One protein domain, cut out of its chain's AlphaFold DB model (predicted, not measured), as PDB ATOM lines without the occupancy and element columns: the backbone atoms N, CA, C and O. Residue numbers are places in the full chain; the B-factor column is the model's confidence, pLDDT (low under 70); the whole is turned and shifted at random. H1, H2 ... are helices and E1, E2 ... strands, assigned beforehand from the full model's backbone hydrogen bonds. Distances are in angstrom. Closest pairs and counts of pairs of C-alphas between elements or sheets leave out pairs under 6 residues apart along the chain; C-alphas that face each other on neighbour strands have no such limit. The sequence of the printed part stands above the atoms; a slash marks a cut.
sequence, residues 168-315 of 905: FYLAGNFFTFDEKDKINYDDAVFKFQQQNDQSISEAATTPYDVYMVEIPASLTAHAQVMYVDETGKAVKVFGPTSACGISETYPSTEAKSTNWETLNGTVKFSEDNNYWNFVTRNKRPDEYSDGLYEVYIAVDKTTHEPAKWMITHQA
ATOM      1  N   PHE A 168     132.324 -16.385 120.856       94.31
ATOM      2  CA  PHE A 168     131.369 -15.303 121.050       94.31
ATOM      3  C   PHE A 168     132.015 -14.182 121.860       94.31
ATOM      4  O   PHE A 168     132.726 -14.437 122.834       94.31
ATOM      5  N   TYR A 169     131.740 -12.943 121.470       95.81
ATOM      6  CA  TYR A 169     132.302 -11.737 122.066       95.81
ATOM      7  C   TYR A 169     131.199 -10.711 122.311       95.81
ATOM      8  O   TYR A 169     130.310 -10.556 121.483       95.81
ATOM      9  N   LEU A 170     131.227  -9.999 123.432       97.12
ATOM     10  CA  LEU A 170     130.354  -8.859 123.674       97.12
ATOM     11  C   LEU A 170     131.030  -7.618 123.093       97.12
ATOM     12  O   LEU A 170     132.006  -7.115 123.652       97.12
ATOM     13  N   ALA A 171     130.509  -7.170 121.954       95.94
ATOM     14  CA  ALA A 171     130.928  -5.957 121.271       95.94
ATOM     15  C   ALA A 171     130.033  -4.795 121.700       95.94
ATOM     16  O   ALA A 171     128.817  -4.954 121.827       95.94
ATOM     17  N   GLY A 172     130.619  -3.627 121.932       95.31
ATOM     18  CA  GLY A 172     129.894  -2.457 122.404       95.31
ATOM     19  C   GLY A 172     130.802  -1.249 122.549       95.31
ATOM     20  O   GLY A 172     132.018  -1.372 122.471       95.31
ATOM     21  N   ASN A 173     130.214  -0.076 122.771       95.62
ATOM     22  CA  ASN A 173     130.975   1.148 123.027       95.62
ATOM     23  C   ASN A 173     131.266   1.342 124.516       95.62
ATOM     24  O   ASN A 173     130.780   2.286 125.141       95.62
ATOM     25  N   PHE A 174     132.001   0.421 125.124       95.88
ATOM     26  CA  PHE A 174     132.242   0.431 126.567       95.88
ATOM     27  C   PHE A 174     133.317   1.435 127.008       95.88
ATOM     28  O   PHE A 174     133.327   1.856 128.170       95.88
ATOM     29  N   PHE A 175     134.211   1.836 126.106       95.69
ATOM     30  CA  PHE A 175     135.397   2.624 126.409       95.69
ATOM     31  C   PHE A 175     135.195   4.117 126.155       95.69
ATOM     32  O   PHE A 175     134.257   4.566 125.498       95.69
ATOM     33  N   THR A 176     136.096   4.911 126.726       94.62
ATOM     34  CA  THR A 176     136.114   6.372 126.575       94.62
ATOM     35  C   THR A 176     136.452   6.845 125.162       94.62
ATOM     36  O   THR A 176     135.952   7.890 124.752       94.62
ATOM     37  N   PHE A 177     137.241   6.068 124.417       93.00
ATOM     38  CA  PHE A 177     137.612   6.365 123.032       93.00
ATOM     39  C   PHE A 177     136.550   5.942 122.011       93.00
ATOM     40  O   PHE A 177     136.677   6.281 120.835       93.00
ATOM     41  N   ASP A 178     135.520   5.202 122.432       93.69
ATOM     42  CA  ASP A 178     134.474   4.746 121.526       93.69
ATOM     43  C   ASP A 178     133.548   5.893 121.112       93.69
ATOM     44  O   ASP A 178     133.229   6.803 121.887       93.69
ATOM     45  N   GLU A 179     133.041   5.809 119.882       91.62
ATOM     46  CA  GLU A 179     132.005   6.719 119.415       91.62
ATOM     47  C   GLU A 179     130.737   6.594 120.284       91.62
ATOM     48  O   GLU A 179     130.271   5.512 120.670       91.62
ATOM     49  N   LYS A 180     130.149   7.748 120.604       88.94
ATOM     50  CA  LYS A 180     128.916   7.801 121.386       88.94
ATOM     51  C   LYS A 180     127.779   7.113 120.618       88.94
ATOM     52  O   LYS A 180     127.571   7.398 119.445       88.94
ATOM     53  N   ASP A 181     127.031   6.263 121.323       86.94
ATOM     54  CA  ASP A 181     125.842   5.552 120.828       86.94
ATOM     55  C   ASP A 181     126.081   4.709 119.556       86.94
ATOM     56  O   ASP A 181     125.160   4.532 118.762       86.94
ATOM     57  N   LYS A 182     127.310   4.207 119.355       92.62
ATOM     58  CA  LYS A 182     127.685   3.363 118.212       92.62
ATOM     59  C   LYS A 182     128.572   2.197 118.635       92.62
ATOM     60  O   LYS A 182     129.657   2.423 119.156       92.62
ATOM     61  N   ILE A 183     128.144   0.967 118.384       94.19
ATOM     62  CA  ILE A 183     128.863  -0.265 118.714       94.19
ATOM     63  C   ILE A 183     130.174  -0.341 117.939       94.19
ATOM     64  O   ILE A 183     130.218  -0.161 116.719       94.19
ATOM     65  N   ASN A 184     131.230  -0.671 118.674       91.94
ATOM     66  CA  ASN A 184     132.546  -0.939 118.135       91.94
ATOM     67  C   ASN A 184     132.769  -2.454 118.018       91.94
ATOM     68  O   ASN A 184     132.692  -3.171 119.016       91.94
ATOM     69  N   TYR A 185     133.001  -2.934 116.795       91.06
ATOM     70  CA  TYR A 185     133.223  -4.356 116.489       91.06
ATOM     71  C   TYR A 185     134.689  -4.701 116.233       91.06
ATOM     72  O   TYR A 185     135.048  -5.877 116.243       91.06
ATOM     73  N   ASP A 186     135.516  -3.691 115.971       82.31
ATOM     74  CA  ASP A 186     136.897  -3.875 115.528       82.31
ATOM     75  C   ASP A 186     137.891  -3.805 116.702       82.31
ATOM     76  O   ASP A 186     139.013  -4.300 116.585       82.31
ATOM     77  N   ASP A 187     137.462  -3.257 117.844       77.12
ATOM     78  CA  ASP A 187     138.312  -2.925 118.994       77.12
ATOM     79  C   ASP A 187     138.049  -3.817 120.232       77.12
ATOM     80  O   ASP A 187     137.601  -4.951 120.123       77.12
ATOM     81  N   ALA A 188     138.364  -3.338 121.441       80.75
ATOM     82  CA  ALA A 188     138.325  -4.113 122.683       80.75
ATOM     83  C   ALA A 188     136.929  -4.695 123.006       80.75
ATOM     84  O   ALA A 188     136.061  -4.031 123.573       80.75
ATOM     85  N   VAL A 189     136.747  -5.979 122.690       89.19
ATOM     86  CA  VAL A 189     135.546  -6.774 122.980       89.19
ATOM     87  C   VAL A 189     135.779  -7.761 124.128       89.19
ATOM     88  O   VAL A 189     136.903  -8.193 124.391       89.19
ATOM     89  N   PHE A 190     134.704  -8.180 124.802       92.88
ATOM     90  CA  PHE A 190     134.795  -9.131 125.915       92.88
ATOM     91  C   PHE A 190     134.447 -10.547 125.466       92.88
ATOM     92  O   PHE A 190     133.343 -10.793 124.990       92.88
ATOM     93  N   LYS A 191     135.364 -11.505 125.626       92.81
ATOM     94  CA  LYS A 191     135.118 -12.895 125.226       92.81
ATOM     95  C   LYS A 191     134.168 -13.594 126.201       92.81
ATOM     96  O   LYS A 191     134.405 -13.593 127.405       92.81
ATOM     97  N   PHE A 192     133.138 -14.245 125.668       92.94
ATOM     98  CA  PHE A 192     132.259 -15.116 126.440       92.94
ATOM     99  C   PHE A 192     132.960 -16.431 126.789       92.94
ATOM    100  O   PHE A 192     133.582 -17.065 125.934       92.94
ATOM    101  N   GLN A 193     132.791 -16.873 128.032       88.00
ATOM    102  CA  GLN A 193     133.331 -18.128 128.547       88.00
ATOM    103  C   GLN A 193     132.200 -19.117 128.825       88.00
ATOM    104  O   GLN A 193     131.159 -18.744 129.370       88.00
ATOM    105  N   GLN A 194     132.396 -20.380 128.448       85.12
ATOM    106  CA  GLN A 194     131.397 -21.427 128.664       85.12
ATOM    107  C   GLN A 194     131.149 -21.638 130.162       85.12
ATOM    108  O   GLN A 194     132.083 -21.606 130.961       85.12
ATOM    109  N   GLN A 195     129.887 -21.827 130.534       83.12
ATOM    110  CA  GLN A 195     129.428 -22.011 131.904       83.12
ATOM    111  C   GLN A 195     128.965 -23.442 132.132       83.12
ATOM    112  O   GLN A 195     128.259 -24.016 131.304       83.12
ATOM    113  N   ASN A 196     129.317 -23.967 133.303       67.12
ATOM    114  CA  ASN A 196     129.064 -25.357 133.687       67.12
ATOM    115  C   ASN A 196     128.121 -25.474 134.894       67.12
ATOM    116  O   ASN A 196     127.810 -26.574 135.339       67.12
ATOM    117  N   ASP A 197     127.668 -24.342 135.439       65.00
ATOM    118  CA  ASP A 197     126.766 -24.317 136.582       65.00
ATOM    119  C   ASP A 197     125.359 -24.779 136.166       65.00
ATOM    120  O   ASP A 197     124.618 -24.082 135.466       65.00
ATOM    121  N   GLN A 198     124.989 -25.979 136.618       55.47
ATOM    122  CA  GLN A 198     123.685 -26.593 136.360       55.47
ATOM    123  C   GLN A 198     122.521 -25.799 136.977       55.47
ATOM    124  O   GLN A 198     121.374 -25.966 136.557       55.47
ATOM    125  N   SER A 199     122.790 -24.906 137.938       57.84
ATOM    126  CA  SER A 199     121.776 -24.058 138.569       57.84
ATOM    127  C   SER A 199     121.267 -22.929 137.661       57.84
ATOM    128  O   SER A 199     120.203 -22.370 137.929       57.84
ATOM    129  N   ILE A 200     121.926 -22.669 136.520       61.81
ATOM    130  CA  ILE A 200     121.579 -21.630 135.524       61.81
ATOM    131  C   ILE A 200     120.338 -22.022 134.656       61.81
ATOM    132  O   ILE A 200     120.020 -21.442 133.617       61.81
ATOM    133  N   SER A 201     119.518 -22.937 135.189       52.12
ATOM    134  CA  SER A 201     118.271 -23.539 134.691       52.12
ATOM    135  C   SER A 201     118.432 -24.788 133.811       52.12
ATOM    136  O   SER A 201     119.002 -24.754 132.720       52.12
ATOM    137  N   GLU A 202     117.798 -25.888 134.242       53.28
ATOM    138  CA  GLU A 202     117.654 -27.146 133.480       53.28
ATOM    139  C   GLU A 202     116.995 -26.944 132.100       53.28
ATOM    140  O   GLU A 202     117.240 -27.697 131.154       53.28
ATOM    141  N   ALA A 203     116.161 -25.904 131.967       51.00
ATOM    142  CA  ALA A 203     115.445 -25.577 130.735       51.00
ATOM    143  C   ALA A 203     116.363 -25.065 129.609       51.00
ATOM    144  O   ALA A 203     115.980 -25.131 128.438       51.00
ATOM    145  N   ALA A 204     117.550 -24.542 129.942       53.81
ATOM    146  CA  ALA A 204     118.529 -24.092 128.958       53.81
ATOM    147  C   ALA A 204     119.545 -25.198 128.614       53.81
ATOM    148  O   ALA A 204     119.809 -25.453 127.445       53.81
ATOM    149  N   THR A 205     120.082 -25.914 129.597       56.88
ATOM    150  CA  THR A 205     121.271 -26.770 129.398       56.88
ATOM    151  C   THR A 205     121.014 -28.083 128.652       56.88
ATOM    152  O   THR A 205     121.956 -28.731 128.186       56.88
ATOM    153  N   THR A 206     119.753 -28.500 128.495       66.44
ATOM    154  CA  THR A 206     119.411 -29.723 127.752       66.44
ATOM    155  C   THR A 206     119.667 -29.559 126.239       66.44
ATOM    156  O   THR A 206     120.508 -30.301 125.715       66.44
ATOM    157  N   PRO A 207     119.076 -28.567 125.533       78.62
ATOM    158  CA  PRO A 207     119.383 -28.279 124.124       78.62
ATOM    159  C   PRO A 207     120.504 -27.247 123.890       78.62
ATOM    160  O   PRO A 207     120.992 -27.163 122.764       78.62
ATOM    161  N   TYR A 208     120.919 -26.474 124.903       83.88
ATOM    162  CA  TYR A 208     121.893 -25.386 124.740       83.88
ATOM    163  C   TYR A 208     123.172 -25.583 125.564       83.88
ATOM    164  O   TYR A 208     123.147 -26.191 126.634       83.88
ATOM    165  N   ASP A 209     124.274 -25.019 125.077       84.06
ATOM    166  CA  ASP A 209     125.470 -24.707 125.862       84.06
ATOM    167  C   ASP A 209     125.380 -23.250 126.341       84.06
ATOM    168  O   ASP A 209     125.012 -22.357 125.574       84.06
ATOM    169  N   VAL A 210     125.680 -22.991 127.614       88.25
ATOM    170  CA  VAL A 210     125.574 -21.645 128.201       88.25
ATOM    171  C   VAL A 210     126.944 -20.985 128.222       88.25
ATOM    172  O   VAL A 210     127.930 -21.612 128.593       88.25
ATOM    173  N   TYR A 211     127.009 -19.710 127.854       91.94
ATOM    174  CA  TYR A 211     128.214 -18.894 127.953       91.94
ATOM    175  C   TYR A 211     127.913 -17.592 128.689       91.94
ATOM    176  O   TYR A 211     126.771 -17.134 128.691       91.94
ATOM    177  N   MET A 212     128.933 -16.990 129.297       93.44
ATOM    178  CA  MET A 212     128.794 -15.793 130.120       93.44
ATOM    179  C   MET A 212     129.991 -14.857 129.982       93.44
ATOM    180  O   MET A 212     131.113 -15.293 129.718       93.44
ATOM    181  N   VAL A 213     129.726 -13.568 130.158       95.56
ATOM    182  CA  VAL A 213     130.737 -12.522 130.286       95.56
ATOM    183  C   VAL A 213     130.307 -11.505 131.341       95.56
ATOM    184  O   VAL A 213     129.113 -11.238 131.494       95.56
ATOM    185  N   GLU A 214     131.266 -10.922 132.058       96.00
ATOM    186  CA  GLU A 214     130.998  -9.947 133.121       96.00
ATOM    187  C   GLU A 214     131.414  -8.538 132.711       96.00
ATOM    188  O   GLU A 214     132.519  -8.339 132.203       96.00
ATOM    189  N   ILE A 215     130.550  -7.556 132.988       97.50
ATOM    190  CA  ILE A 215     130.809  -6.120 132.789       97.50
ATOM    191  C   ILE A 215     130.361  -5.291 134.001       97.50
ATOM    192  O   ILE A 215     129.384  -5.662 134.651       97.50
ATOM    193  N   PRO A 216     131.002  -4.152 134.333       97.56
ATOM    194  CA  PRO A 216     130.515  -3.283 135.402       97.56
ATOM    195  C   PRO A 216     129.086  -2.790 135.130       97.56
ATOM    196  O   PRO A 216     128.762  -2.337 134.032       97.56
ATOM    197  N   ALA A 217     128.226  -2.820 136.150       97.00
ATOM    198  CA  ALA A 217     126.822  -2.425 136.017       97.00
ATOM    199  C   ALA A 217     126.620  -0.900 135.920       97.00
ATOM    200  O   ALA A 217     125.520  -0.420 135.637       97.00
ATOM    201  N   SER A 218     127.681  -0.127 136.150       96.44
ATOM    202  CA  SER A 218     127.677   1.329 136.042       96.44
ATOM    203  C   SER A 218     127.897   1.841 134.617       96.44
ATOM    204  O   SER A 218     127.793   3.051 134.410       96.44
ATOM    205  N   LEU A 219     128.203   0.975 133.645       97.06
ATOM    206  CA  LEU A 219     128.487   1.388 132.271       97.06
ATOM    207  C   LEU A 219     127.232   1.863 131.525       97.06
ATOM    208  O   LEU A 219     126.130   1.356 131.727       97.06
ATOM    209  N   THR A 220     127.434   2.819 130.618       96.56
ATOM    210  CA  THR A 220     126.455   3.211 129.600       96.56
ATOM    211  C   THR A 220     126.991   2.820 128.226       96.56
ATOM    212  O   THR A 220     128.000   3.376 127.776       96.56
ATOM    213  N   ALA A 221     126.324   1.882 127.553       96.19
ATOM    214  CA  ALA A 221     126.765   1.358 126.263       96.19
ATOM    215  C   ALA A 221     125.622   0.721 125.458       96.19
ATOM    216  O   ALA A 221     124.712   0.112 126.017       96.19
ATOM    217  N   HIS A 222     125.720   0.803 124.137       96.19
ATOM    218  CA  HIS A 222     125.063  -0.131 123.234       96.19
ATOM    219  C   HIS A 222     125.942  -1.376 123.099       96.19
ATOM    220  O   HIS A 222     127.166  -1.250 123.008       96.19
ATOM    221  N   ALA A 223     125.338  -2.565 123.080       97.00
ATOM    222  CA  ALA A 223     126.086  -3.805 122.906       97.00
ATOM    223  C   ALA A 223     125.307  -4.907 122.178       97.00
ATOM    224  O   ALA A 223     124.079  -5.001 122.277       97.00
ATOM    225  N   GLN A 224     126.053  -5.769 121.490       97.19
ATOM    226  CA  GLN A 224     125.590  -6.965 120.788       97.19
ATOM    227  C   GLN A 224     126.614  -8.094 120.953       97.19
ATOM    228  O   GLN A 224     127.785  -7.869 121.254       97.19
ATOM    229  N   VAL A 225     126.175  -9.329 120.737       97.56
ATOM    230  CA  VAL A 225     127.073 -10.483 120.667       97.56
ATOM    231  C   VAL A 225     127.643 -10.554 119.260       97.56
ATOM    232  O   VAL A 225     126.899 -10.653 118.296       97.56
ATOM    233  N   MET A 226     128.954 -10.552 119.126       96.19
ATOM    234  CA  MET A 226     129.678 -10.792 117.891       96.19
ATOM    235  C   MET A 226     130.178 -12.237 117.869       96.19
ATOM    236  O   MET A 226     130.785 -12.705 118.829       96.19
ATOM    237  N   TYR A 227     129.933 -12.948 116.773       95.12
ATOM    238  CA  TYR A 227     130.509 -14.265 116.526       95.12
ATOM    239  C   TYR A 227     131.701 -14.157 115.581       95.12
ATOM    240  O   TYR A 227     131.601 -13.595 114.483       95.12
ATOM    241  N   VAL A 228     132.808 -14.741 116.027       91.56
ATOM    242  CA  VAL A 228     134.059 -14.866 115.289       91.56
ATOM    243  C   VAL A 228     134.232 -16.320 114.868       91.56
ATOM    244  O   VAL A 228     134.143 -17.231 115.695       91.56
ATOM    245  N   ASP A 229     134.490 -16.531 113.581       84.56
ATOM    246  CA  ASP A 229     134.704 -17.855 113.010       84.56
ATOM    247  C   ASP A 229     136.117 -18.413 113.276       84.56
ATOM    248  O   ASP A 229     136.968 -17.810 113.930       84.56
ATOM    249  N   GLU A 230     136.379 -19.614 112.765       74.44
ATOM    250  CA  GLU A 230     137.669 -20.299 112.900       74.44
ATOM    251  C   GLU A 230     138.855 -19.576 112.245       74.44
ATOM    252  O   GLU A 230     139.999 -19.861 112.601       74.44
ATOM    253  N   THR A 231     138.600 -18.626 111.337       74.19
ATOM    254  CA  THR A 231     139.631 -17.805 110.683       74.19
ATOM    255  C   THR A 231     139.997 -16.556 111.486       74.19
ATOM    256  O   THR A 231     140.903 -15.823 111.091       74.19
ATOM    257  N   GLY A 232     139.301 -16.307 112.602       79.81
ATOM    258  CA  GLY A 232     139.458 -15.098 113.406       79.81
ATOM    259  C   GLY A 232     138.701 -13.892 112.848       79.81
ATOM    260  O   GLY A 232     138.962 -12.765 113.262       79.81
ATOM    261  N   LYS A 233     137.761 -14.100 111.915       87.38
ATOM    262  CA  LYS A 233     136.930 -13.029 111.354       87.38
ATOM    263  C   LYS A 233     135.565 -12.973 112.016       87.38
ATOM    264  O   LYS A 233     134.903 -13.993 112.195       87.38
ATOM    265  N   ALA A 234     135.112 -11.759 112.309       91.50
ATOM    266  CA  ALA A 234     133.733 -11.515 112.694       91.50
ATOM    267  C   ALA A 234     132.811 -11.740 111.484       91.50
ATOM    268  O   ALA A 234     133.004 -11.139 110.426       91.50
ATOM    269  N   VAL A 235     131.812 -12.615 111.630       93.62
ATOM    270  CA  VAL A 235     130.926 -13.013 110.514       93.62
ATOM    271  C   VAL A 235     129.442 -12.798 110.790       93.62
ATOM    272  O   VAL A 235     128.644 -12.745 109.852       93.62
ATOM    273  N   LYS A 236     129.045 -12.685 112.060       94.81
ATOM    274  CA  LYS A 236     127.640 -12.553 112.454       94.81
ATOM    275  C   LYS A 236     127.521 -11.823 113.787       94.81
ATOM    276  O   LYS A 236     128.386 -11.977 114.646       94.81
ATOM    277  N   VAL A 237     126.440 -11.073 113.970       96.19
ATOM    278  CA  VAL A 237     126.093 -10.439 115.248       96.19
ATOM    279  C   VAL A 237     124.719 -10.899 115.718       96.19
ATOM    280  O   VAL A 237     123.855 -11.224 114.902       96.19
ATOM    281  N   PHE A 238     124.514 -10.938 117.029       96.12
ATOM    282  CA  PHE A 238     123.284 -11.357 117.677       96.12
ATOM    283  C   PHE A 238     122.874 -10.332 118.727       96.12
ATOM    284  O   PHE A 238     123.705  -9.790 119.454       96.12
ATOM    285  N   GLY A 239     121.578 -10.083 118.833       95.56
ATOM    286  CA  GLY A 239     121.040  -9.156 119.815       95.56
ATOM    287  C   GLY A 239     119.569  -9.416 120.117       95.56
ATOM    288  O   GLY A 239     118.964 -10.316 119.522       95.56
ATOM    289  N   PRO A 240     118.991  -8.678 121.075       95.69
ATOM    290  CA  PRO A 240     117.591  -8.829 121.451       95.69
ATOM    291  C   PRO A 240     116.651  -8.533 120.271       95.69
ATOM    292  O   PRO A 240     117.027  -7.893 119.287       95.69
ATOM    293  N   THR A 241     115.402  -8.994 120.367       93.62
ATOM    294  CA  THR A 241     114.388  -8.852 119.299       93.62
ATOM    295  C   THR A 241     114.056  -7.399 118.951       93.62
ATOM    296  O   THR A 241     113.580  -7.117 117.853       93.62
ATOM    297  N   SER A 242     114.278  -6.494 119.898       93.12
ATOM    298  CA  SER A 242     114.190  -5.042 119.768       93.12
ATOM    299  C   SER A 242     115.235  -4.405 120.689       93.12
ATOM    300  O   SER A 242     115.719  -5.092 121.591       93.12
ATOM    301  N   ALA A 243     115.543  -3.111 120.541       94.12
ATOM    302  CA  ALA A 243     116.437  -2.432 121.471       94.12
ATOM    303  C   ALA A 243     115.915  -2.604 122.903       94.12
ATOM    304  O   ALA A 243     114.763  -2.277 123.201       94.12
ATOM    305  N   CYS A 244     116.750  -3.171 123.770       96.06
ATOM    306  CA  CYS A 244     116.365  -3.565 125.120       96.06
ATOM    307  C   CYS A 244     117.133  -2.727 126.137       96.06
ATOM    308  O   CYS A 244     118.356  -2.818 126.217       96.06
ATOM    309  N   GLY A 245     116.423  -1.911 126.916       96.75
ATOM    310  CA  GLY A 245     117.025  -1.131 127.997       96.75
ATOM    311  C   GLY A 245     117.423  -2.025 129.168       96.75
ATOM    312  O   GLY A 245     116.574  -2.733 129.705       96.75
ATOM    313  N   ILE A 246     118.692  -1.968 129.570       97.12
ATOM    314  CA  ILE A 246     119.226  -2.678 130.737       97.12
ATOM    315  C   ILE A 246     119.646  -1.642 131.775       97.12
ATOM    316  O   ILE A 246     120.497  -0.792 131.515       97.12
ATOM    317  N   SER A 247     119.015  -1.682 132.945       94.88
ATOM    318  CA  SER A 247     119.149  -0.662 133.993       94.88
ATOM    319  C   SER A 247     118.801  -1.244 135.364       94.88
ATOM    320  O   SER A 247     118.552  -2.441 135.490       94.88
ATOM    321  N   GLU A 248     118.716  -0.404 136.397       92.25
ATOM    322  CA  GLU A 248     118.304  -0.781 137.752       92.25
ATOM    323  C   GLU A 248     116.888  -1.364 137.854       92.25
ATOM    324  O   GLU A 248     116.542  -1.952 138.874       92.25
ATOM    325  N   THR A 249     116.067  -1.217 136.813       91.88
ATOM    326  CA  THR A 249     114.715  -1.786 136.752       91.88
ATOM    327  C   THR A 249     114.650  -3.085 135.955       91.88
ATOM    328  O   THR A 249     113.648  -3.792 136.045       91.88
ATOM    329  N   TYR A 250     115.682  -3.404 135.165       94.44
ATOM    330  CA  TYR A 250     115.693  -4.582 134.302       94.44
ATOM    331  C   TYR A 250     117.105  -5.184 134.165       94.44
ATOM    332  O   TYR A 250     117.862  -4.747 133.298       94.44
ATOM    333  N   PRO A 251     117.479  -6.160 135.024       93.88
ATOM    334  CA  PRO A 251     116.710  -6.676 136.171       93.88
ATOM    335  C   PRO A 251     116.709  -5.722 137.376       93.88
ATOM    336  O   PRO A 251     117.621  -4.920 137.530       93.88
ATOM    337  N   SER A 252     115.739  -5.813 138.289       91.56
ATOM    338  CA  SER A 252     115.868  -5.113 139.579       91.56
ATOM    339  C   SER A 252     116.872  -5.811 140.499       91.56
ATOM    340  O   SER A 252     117.117  -7.009 140.358       91.56
ATOM    341  N   THR A 253     117.441  -5.095 141.474       85.12
ATOM    342  CA  THR A 253     118.351  -5.693 142.474       85.12
ATOM    343  C   THR A 253     117.675  -6.813 143.278       85.12
ATOM    344  O   THR A 253     118.328  -7.774 143.676       85.12
ATOM    345  N   GLU A 254     116.356  -6.722 143.483       84.81
ATOM    346  CA  GLU A 254     115.559  -7.772 144.130       84.81
ATOM    347  C   GLU A 254     115.331  -8.981 143.215       84.81
ATOM    348  O   GLU A 254     115.502 -10.118 143.652       84.81
ATOM    349  N   ALA A 255     114.972  -8.744 141.947       82.75
ATOM    350  CA  ALA A 255     114.744  -9.803 140.967       82.75
ATOM    351  C   ALA A 255     116.040 -10.528 140.576       82.75
ATOM    352  O   ALA A 255     115.994 -11.699 140.207       82.75
ATOM    353  N   LYS A 256     117.185  -9.839 140.688       89.00
ATOM    354  CA  LYS A 256     118.548 -10.252 140.318       89.00
ATOM    355  C   LYS A 256     118.755 -10.550 138.839       89.00
ATOM    356  O   LYS A 256     119.762 -10.108 138.304       89.00
ATOM    357  N   SER A 257     117.832 -11.231 138.174       92.75
ATOM    358  CA  SER A 257     117.987 -11.705 136.798       92.75
ATOM    359  C   SER A 257     116.778 -11.364 135.937       92.75
ATOM    360  O   SER A 257     115.649 -11.270 136.423       92.75
ATOM    361  N   THR A 258     117.011 -11.167 134.641       94.25
ATOM    362  CA  THR A 258     115.941 -11.193 133.638       94.25
ATOM    363  C   THR A 258     115.450 -12.629 133.446       94.25
ATOM    364  O   THR A 258     116.070 -13.586 133.912       94.25
ATOM    365  N   ASN A 259     114.354 -12.804 132.708       91.69
ATOM    366  CA  ASN A 259     114.042 -14.122 132.161       91.69
ATOM    367  C   ASN A 259     115.022 -14.468 131.026       91.69
ATOM    368  O   ASN A 259     115.676 -13.584 130.467       91.69
ATOM    369  N   TRP A 260     115.074 -15.750 130.654       91.94
ATOM    370  CA  TRP A 260     115.664 -16.164 129.384       91.94
ATOM    371  C   TRP A 260     114.806 -15.650 128.224       91.94
ATOM    372  O   TRP A 260     113.663 -16.079 128.050       91.94
ATOM    373  N   GLU A 261     115.371 -14.762 127.417       94.44
ATOM    374  CA  GLU A 261     114.710 -14.117 126.285       94.44
ATOM    375  C   GLU A 261     115.333 -14.509 124.949       94.44
ATOM    376  O   GLU A 261     116.441 -15.034 124.893       94.44
ATOM    377  N   THR A 262     114.617 -14.263 123.851       95.00
ATOM    378  CA  THR A 262     115.081 -14.576 122.495       95.00
ATOM    379  C   THR A 262     116.230 -13.666 122.062       95.00
ATOM    380  O   THR A 262     116.182 -12.447 122.240       95.00
ATOM    381  N   LEU A 263     117.232 -14.271 121.424       94.44
ATOM    382  CA  LEU A 263     118.354 -13.597 120.783       94.44
ATOM    383  C   LEU A 263     118.339 -13.907 119.278       94.44
ATOM    384  O   LEU A 263     118.259 -15.068 118.887       94.44
ATOM    385  N   ASN A 264     118.410 -12.878 118.434       93.06
ATOM    386  CA  ASN A 264     118.321 -13.001 116.978       93.06
ATOM    387  C   ASN A 264     119.647 -12.645 116.310       93.06
ATOM    388  O   ASN A 264     120.242 -11.616 116.625       93.06
ATOM    389  N   GLY A 265     120.064 -13.464 115.342       92.56
ATOM    390  CA  GLY A 265     121.291 -13.263 114.575       92.56
ATOM    391  C   GLY A 265     121.083 -12.570 113.226       92.56
ATOM    392  O   GLY A 265     120.097 -12.811 112.532       92.56
ATOM    393  N   THR A 266     122.062 -11.770 112.807       92.31
ATOM    394  CA  THR A 266     122.140 -11.138 111.484       92.31
ATOM    395  C   THR A 266     123.587 -11.081 110.997       92.31
ATOM    396  O   THR A 266     124.517 -10.898 111.776       92.31
ATOM    397  N   VAL A 267     123.789 -11.242 109.688       92.06
ATOM    398  CA  VAL A 267     125.110 -11.094 109.043       92.06
ATOM    399  C   VAL A 267     125.468  -9.630 108.768       92.06
ATOM    400  O   VAL A 267     126.579  -9.327 108.345       92.06
ATOM    401  N   LYS A 268     124.522  -8.708 108.977       90.69
ATOM    402  CA  LYS A 268     124.739  -7.270 108.830       90.69
ATOM    403  C   LYS A 268     125.157  -6.679 110.176       90.69
ATOM    404  O   LYS A 268     124.396  -6.733 111.135       90.69
ATOM    405  N   PHE A 269     126.342  -6.084 110.214       89.06
ATOM    406  CA  PHE A 269     126.907  -5.433 111.394       89.06
ATOM    407  C   PHE A 269     126.324  -4.024 111.527       89.06
ATOM    408  O   PHE A 269     126.889  -3.047 111.038       89.06
ATOM    409  N   SER A 270     125.131  -3.931 112.108       84.75
ATOM    410  CA  SER A 270     124.423  -2.669 112.313       84.75
ATOM    411  C   SER A 270     123.487  -2.726 113.511       84.75
ATOM    412  O   SER A 270     122.891  -3.762 113.797       84.75
ATOM    413  N   GLU A 271     123.288  -1.570 114.139       80.44
ATOM    414  CA  GLU A 271     122.344  -1.352 115.239       80.44
ATOM    415  C   GLU A 271     120.916  -1.123 114.722       80.44
ATOM    416  O   GLU A 271     120.282  -0.103 114.995       80.44
ATOM    417  N   ASP A 272     120.379  -2.076 113.958       77.50
ATOM    418  CA  ASP A 272     119.028  -1.997 113.387       77.50
ATOM    419  C   ASP A 272     117.964  -2.336 114.458       77.50
ATOM    420  O   ASP A 272     117.133  -3.228 114.286       77.50
ATOM    421  N   ASN A 273     117.995  -1.615 115.587       83.94
ATOM    422  CA  ASN A 273     117.101  -1.779 116.735       83.94
ATOM    423  C   ASN A 273     117.170  -3.179 117.378       83.94
ATOM    424  O   ASN A 273     116.169  -3.662 117.888       83.94
ATOM    425  N   ASN A 274     118.324  -3.846 117.352       91.56
ATOM    426  CA  ASN A 274     118.532  -5.195 117.892       91.56
ATOM    427  C   ASN A 274     119.754  -5.254 118.825       91.56
ATOM    428  O   ASN A 274     120.655  -6.063 118.628       91.56
ATOM    429  N   TYR A 275     119.812  -4.377 119.827       95.69
ATOM    430  CA  TYR A 275     120.953  -4.235 120.738       95.69
ATOM    431  C   TYR A 275     120.501  -4.055 122.193       95.69
ATOM    432  O   TYR A 275     119.369  -3.641 122.462       95.69
ATOM    433  N   TRP A 276     121.383  -4.347 123.146       97.56
ATOM    434  CA  TRP A 276     121.181  -3.940 124.536       97.56
ATOM    435  C   TRP A 276     121.616  -2.494 124.716       97.56
ATOM    436  O   TRP A 276     122.721  -2.131 124.328       97.56
ATOM    437  N   ASN A 277     120.756  -1.682 125.322       96.88
ATOM    438  CA  ASN A 277     121.053  -0.321 125.739       96.88
ATOM    439  C   ASN A 277     121.300  -0.320 127.251       96.88
ATOM    440  O   ASN A 277     120.367  -0.154 128.043       96.88
ATOM    441  N   PHE A 278     122.546  -0.568 127.647       97.25
ATOM    442  CA  PHE A 278     122.972  -0.471 129.035       97.25
ATOM    443  C   PHE A 278     122.960   0.990 129.468       97.25
ATOM    444  O   PHE A 278     123.588   1.850 128.848       97.25
ATOM    445  N   VAL A 279     122.259   1.260 130.561       95.62
ATOM    446  CA  VAL A 279     122.227   2.557 131.228       95.62
ATOM    447  C   VAL A 279     122.811   2.384 132.619       95.62
ATOM    448  O   VAL A 279     122.461   1.437 133.327       95.62
ATOM    449  N   THR A 280     123.666   3.325 133.019       94.88
ATOM    450  CA  THR A 280     124.259   3.321 134.354       94.88
ATOM    451  C   THR A 280     123.199   3.152 135.445       94.88
ATOM    452  O   THR A 280     122.190   3.866 135.480       94.88
ATOM    453  N   ARG A 281     123.449   2.214 136.362       94.12
ATOM    454  CA  ARG A 281     122.660   2.070 137.593       94.12
ATOM    455  C   ARG A 281     122.936   3.170 138.614       94.12
ATOM    456  O   ARG A 281     122.160   3.359 139.542       94.12
ATOM    457  N   ASN A 282     124.030   3.910 138.456       92.31
ATOM    458  CA  ASN A 282     124.455   4.923 139.410       92.31
ATOM    459  C   ASN A 282     123.884   6.276 138.979       92.31
ATOM    460  O   ASN A 282     124.551   7.053 138.301       92.31
ATOM    461  N   LYS A 283     122.616   6.536 139.324       85.31
ATOM    462  CA  LYS A 283     121.897   7.758 138.909       85.31
ATOM    463  C   LYS A 283     121.959   8.885 139.935       85.31
ATOM    464  O   LYS A 283     122.170  10.040 139.573       85.31
ATOM    465  N   ARG A 284     121.727   8.554 141.205       85.69
ATOM    466  CA  ARG A 284     121.726   9.482 142.346       85.69
ATOM    467  C   ARG A 284     121.980   8.721 143.658       85.69
ATOM    468  O   ARG A 284     121.848   7.498 143.649       85.69
ATOM    469  N   PRO A 285     122.367   9.396 144.758       84.69
ATOM    470  CA  PRO A 285     122.761   8.741 146.013       84.69
ATOM    471  C   PRO A 285     121.761   7.711 146.566       84.69
ATOM    472  O   PRO A 285     122.160   6.640 147.011       84.69
ATOM    473  N   ASP A 286     120.465   8.009 146.502       83.06
ATOM    474  CA  ASP A 286     119.357   7.180 146.997       83.06
ATOM    475  C   ASP A 286     119.022   5.972 146.103       83.06
ATOM    476  O   ASP A 286     118.334   5.058 146.546       83.06
ATOM    477  N   GLU A 287     119.534   5.942 144.870       81.38
ATOM    478  CA  GLU A 287     119.306   4.874 143.882       81.38
ATOM    479  C   GLU A 287     120.616   4.203 143.444       81.38
ATOM    480  O   GLU A 287     120.660   3.504 142.432       81.38
ATOM    481  N   TYR A 288     121.707   4.423 144.181       85.38
ATOM    482  CA  TYR A 288     123.023   3.908 143.820       85.38
ATOM    483  C   TYR A 288     123.064   2.382 143.960       85.38
ATOM    484  O   TYR A 288     123.087   1.836 145.065       85.38
ATOM    485  N   SER A 289     123.093   1.686 142.825       87.81
ATOM    486  CA  SER A 289     123.077   0.226 142.760       87.81
ATOM    487  C   SER A 289     124.229  -0.283 141.899       87.81
ATOM    488  O   SER A 289     124.024  -0.785 140.792       87.81
ATOM    489  N   ASP A 290     125.439  -0.171 142.434       89.88
ATOM    490  CA  ASP A 290     126.667  -0.595 141.767       89.88
ATOM    491  C   ASP A 290     126.772  -2.124 141.595       89.88
ATOM    492  O   ASP A 290     125.838  -2.882 141.877       89.88
ATOM    493  N   GLY A 291     127.931  -2.586 141.137       94.50
ATOM    494  CA  GLY A 291     128.286  -3.995 141.025       94.50
ATOM    495  C   GLY A 291     128.616  -4.368 139.586       94.50
ATOM    496  O   GLY A 291     129.111  -3.538 138.821       94.50
ATOM    497  N   LEU A 292     128.319  -5.604 139.196       96.50
ATOM    498  CA  LEU A 292     128.524  -6.085 137.829       96.50
ATOM    499  C   LEU A 292     127.272  -6.753 137.252       96.50
ATOM    500  O   LEU A 292     126.374  -7.172 137.988       96.50
ATOM    501  N   TYR A 293     127.221  -6.822 135.926       97.69
ATOM    502  CA  TYR A 293     126.315  -7.672 135.174       97.69
ATOM    503  C   TYR A 293     127.036  -8.940 134.732       97.69
ATOM    504  O   TYR A 293     128.121  -8.849 134.166       97.69
ATOM    505  N   GLU A 294     126.393 -10.087 134.919       96.75
ATOM    506  CA  GLU A 294     126.702 -11.338 134.228       96.75
ATOM    507  C   GLU A 294     125.755 -11.428 133.024       96.75
ATOM    508  O   GLU A 294     124.531 -11.518 133.178       96.75
ATOM    509  N   VAL A 295     126.304 -11.343 131.815       97.31
ATOM    510  CA  VAL A 295     125.555 -11.429 130.559       97.31
ATOM    511  C   VAL A 295     125.676 -12.851 130.040       97.31
ATOM    512  O   VAL A 295     126.765 -13.284 129.674       97.31
ATOM    513  N   TYR A 296     124.561 -13.571 129.995       95.88
ATOM    514  CA  TYR A 296     124.489 -14.955 129.549       95.88
ATOM    515  C   TYR A 296     123.926 -15.069 128.139       95.88
ATOM    516  O   TYR A 296     122.977 -14.370 127.773       95.88
ATOM    517  N   ILE A 297     124.446 -16.035 127.388       94.88
ATOM    518  CA  ILE A 297     123.871 -16.516 126.131       94.88
ATOM    519  C   ILE A 297     123.707 -18.032 126.177       94.88
ATOM    520  O   ILE A 297     124.517 -18.736 126.775       94.88
ATOM    521  N   ALA A 298     122.663 -18.536 125.525       92.12
ATOM    522  CA  ALA A 298     122.447 -19.962 125.314       92.12
ATOM    523  C   ALA A 298     122.611 -20.273 123.823       92.12
ATOM    524  O   ALA A 298     121.904 -19.704 122.985       92.12
ATOM    525  N   VAL A 299     123.554 -21.156 123.508       90.31
ATOM    526  CA  VAL A 299     123.976 -21.534 122.157       90.31
ATOM    527  C   VAL A 299     123.413 -22.905 121.828       90.31
ATOM    528  O   VAL A 299     123.604 -23.850 122.585       90.31
ATOM    529  N   ASP A 300     122.680 -23.022 120.726       85.69
ATOM    530  CA  ASP A 300     122.048 -24.283 120.333       85.69
ATOM    531  C   ASP A 300     123.110 -25.324 119.972       85.69
ATOM    532  O   ASP A 300     123.980 -25.066 119.142       85.69
ATOM    533  N   LYS A 301     123.046 -26.512 120.581       79.31
ATOM    534  CA  LYS A 301     124.041 -27.575 120.359       79.31
ATOM    535  C   LYS A 301     124.052 -28.116 118.927       79.31
ATOM    536  O   LYS A 301     125.017 -28.766 118.540       79.31
ATOM    537  N   THR A 302     122.981 -27.895 118.163       77.50
ATOM    538  CA  THR A 302     122.824 -28.377 116.785       77.50
ATOM    539  C   THR A 302     123.209 -27.307 115.775       77.50
ATOM    540  O   THR A 302     123.936 -27.595 114.828       77.50
ATOM    541  N   THR A 303     122.704 -26.081 115.937       82.88
ATOM    542  CA  THR A 303     123.005 -24.994 114.988       82.88
ATOM    543  C   THR A 303     124.300 -24.260 115.322       82.88
ATOM    544  O   THR A 303     124.844 -23.586 114.452       82.88
ATOM    545  N   HIS A 304     124.797 -24.398 116.555       83.75
ATOM    546  CA  HIS A 304     125.930 -23.658 117.116       83.75
ATOM    547  C   HIS A 304     125.732 -22.136 117.120       83.75
ATOM    548  O   HIS A 304     126.697 -21.373 117.118       83.75
ATOM    549  N   GLU A 305     124.476 -21.681 117.155       91.06
ATOM    550  CA  GLU A 305     124.134 -20.261 117.191       91.06
ATOM    551  C   GLU A 305     123.509 -19.847 118.536       91.06
ATOM    552  O   GLU A 305     122.684 -20.584 119.087       91.06
ATOM    553  N   PRO A 306     123.849 -18.654 119.062       92.94
ATOM    554  CA  PRO A 306     123.142 -18.033 120.173       92.94
ATOM    555  C   PRO A 306     121.651 -17.850 119.859       92.94
ATOM    556  O   PRO A 306     121.291 -17.191 118.883       92.94
ATOM    557  N   ALA A 307     120.788 -18.411 120.704       92.94
ATOM    558  CA  ALA A 307     119.334 -18.395 120.528       92.94
ATOM    559  C   ALA A 307     118.602 -17.672 121.663       92.94
ATOM    560  O   ALA A 307     117.484 -17.177 121.478       92.94
ATOM    561  N   LYS A 308     119.210 -17.625 122.854       94.12
ATOM    562  CA  LYS A 308     118.636 -16.954 124.020       94.12
ATOM    563  C   LYS A 308     119.680 -16.174 124.797       94.12
ATOM    564  O   LYS A 308     120.872 -16.452 124.684       94.12
ATOM    565  N   TRP A 309     119.212 -15.244 125.615       95.38
ATOM    566  CA  TRP A 309     120.039 -14.470 126.528       95.38
ATOM    567  C   TRP A 309     119.359 -14.256 127.879       95.38
ATOM    568  O   TRP A 309     118.138 -14.355 127.990       95.38
ATOM    569  N   MET A 310     120.161 -13.962 128.895       94.94
ATOM    570  CA  MET A 310     119.723 -13.579 130.238       94.94
ATOM    571  C   MET A 310     120.768 -12.630 130.832       94.94
ATOM    572  O   MET A 310     121.957 -12.796 130.575       94.94
ATOM    573  N   ILE A 311     120.357 -11.637 131.618       96.56
ATOM    574  CA  ILE A 311     121.286 -10.755 132.338       96.56
ATOM    575  C   ILE A 311     121.001 -10.837 133.832       96.56
ATOM    576  O   ILE A 311     119.859 -10.650 134.255       96.56
ATOM    577  N   THR A 312     122.047 -11.077 134.620       95.88
ATOM    578  CA  THR A 312     122.010 -11.093 136.087       95.88
ATOM    579  C   THR A 312     122.813  -9.925 136.644       95.88
ATOM    580  O   THR A 312     123.880  -9.599 136.139       95.88
ATOM    581  N   HIS A 313     122.317  -9.280 137.698       96.25
ATOM    582  CA  HIS A 313     123.008  -8.233 138.445       96.25
ATOM    583  C   HIS A 313     123.565  -8.780 139.763       96.25
ATOM    584  O   HIS A 313     122.830  -9.312 140.597       96.25
ATOM    585  N   GLN A 314     124.867  -8.587 139.974       94.69
ATOM    586  CA  GLN A 314     125.588  -8.967 141.187       94.69
ATOM    587  C   GLN A 314     125.980  -7.716 141.985       94.69
ATOM    588  O   GLN A 314     127.078  -7.178 141.847       94.69
ATOM    589  N   ALA A 315     125.092  -7.263 142.874       92.94
ATOM    590  CA  ALA A 315     125.258  -6.007 143.622       92.94
ATOM    591  C   ALA A 315     126.463  -5.959 144.590       92.94
ATOM    592  O   ALA A 315     126.848  -4.888 145.054       92.94
TER     593      ALA A 315
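What this domain is: This is residues 168 to 315 of the 905 residues of an uncharacterized protein of Prevotella hominis (UniProt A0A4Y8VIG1). One strongly twisted sheet rolls into a flattened, nearly closed barrel: E1, E4, E5, E7, E10, E9 and E3 follow one another round its wall, with a gap between the edge strands E1 and E3. The short strands E8 and E6 branch off E4 beside one end of E5, while H1 only grazes the sheet. You read 148 residues, mostly strand in class, in the order E1, E2, H1, E3 to E10; under half of the residues are in named elements. The branched sheet is mixed: E6 and E8 are parallel, its other neighbour pairs antiparallel, and E2 meets E3 only at a point. The whole is compact, with a radius of gyration of the C-alphas of 14.8 A and spans of 47 by 37 by 23 A.

Where its parts are: Find C-alpha 168 at (131.369, -15.303, 121.050); there E1 begins and runs to residue 172. E2 is residues 193 to 195, and H1 is residues 202 to 205. E3, residues 208 to 216, covers 26.0 A. Next read E4, residues 221 to 228, over 20.9 A, and E5, residues 234 to 240, over 18.6 A. E6 is residues 244 to 246, E7 residues 261 to 266, over 16.8 A, and E8 residues 276 to 278. E9, residues 292 to 300, begins at C-alpha 292, (128.524, -6.085, 137.829), and covers 26.1 A. E10, residues 306 to 314, covers 23.0 A and ends at C-alpha 314, (125.588, -8.967, 141.187).

How they stand to each other: Look first at edge strand E1, antiparallel to E4 at 151 degrees, with N 169 and O 226 2.8 A apart. E1 lies on one side of E4; E5 and E8 lie on the other side. E4 and E5 form a hairpin, with N 225 and O 238 at 2.8 A. E8 is antiparallel to E4, with N 223 and O 276 at 2.9 A, and parallel to E6, with N 277 and O 244 at 2.8 A. E5 and E7 are antiparallel, with N 264 and O 239 at 2.8 A. E7 and E10 are antiparallel, with N 261 and O 309 at 2.9 A. E9 and E10 form a hairpin at 160 degrees, with N 294 and O 312 at 2.8 A. E3 is antiparallel to E9, with N 209 and O 299 at 2.8 A. Across the gap, the closest C-alphas of E1 and E3, those of Leu 170 and Val 213, are 7.6 A apart. E6 and E10 are only just apart, at 8.5 A. H1 is too short for any O i to N i+4 pair, and its 1 O i to N i+3 pair is not within range.

The domain as a whole: The two C-alphas farthest apart, those of Thr 231 and Asp 286, are 48.5 A apart. The printed part has no cut. The long links are E1 to E2, E6 to E7 and E8 to E9. Look for low confidence, pLDDT under 70, at residues 196 to 206.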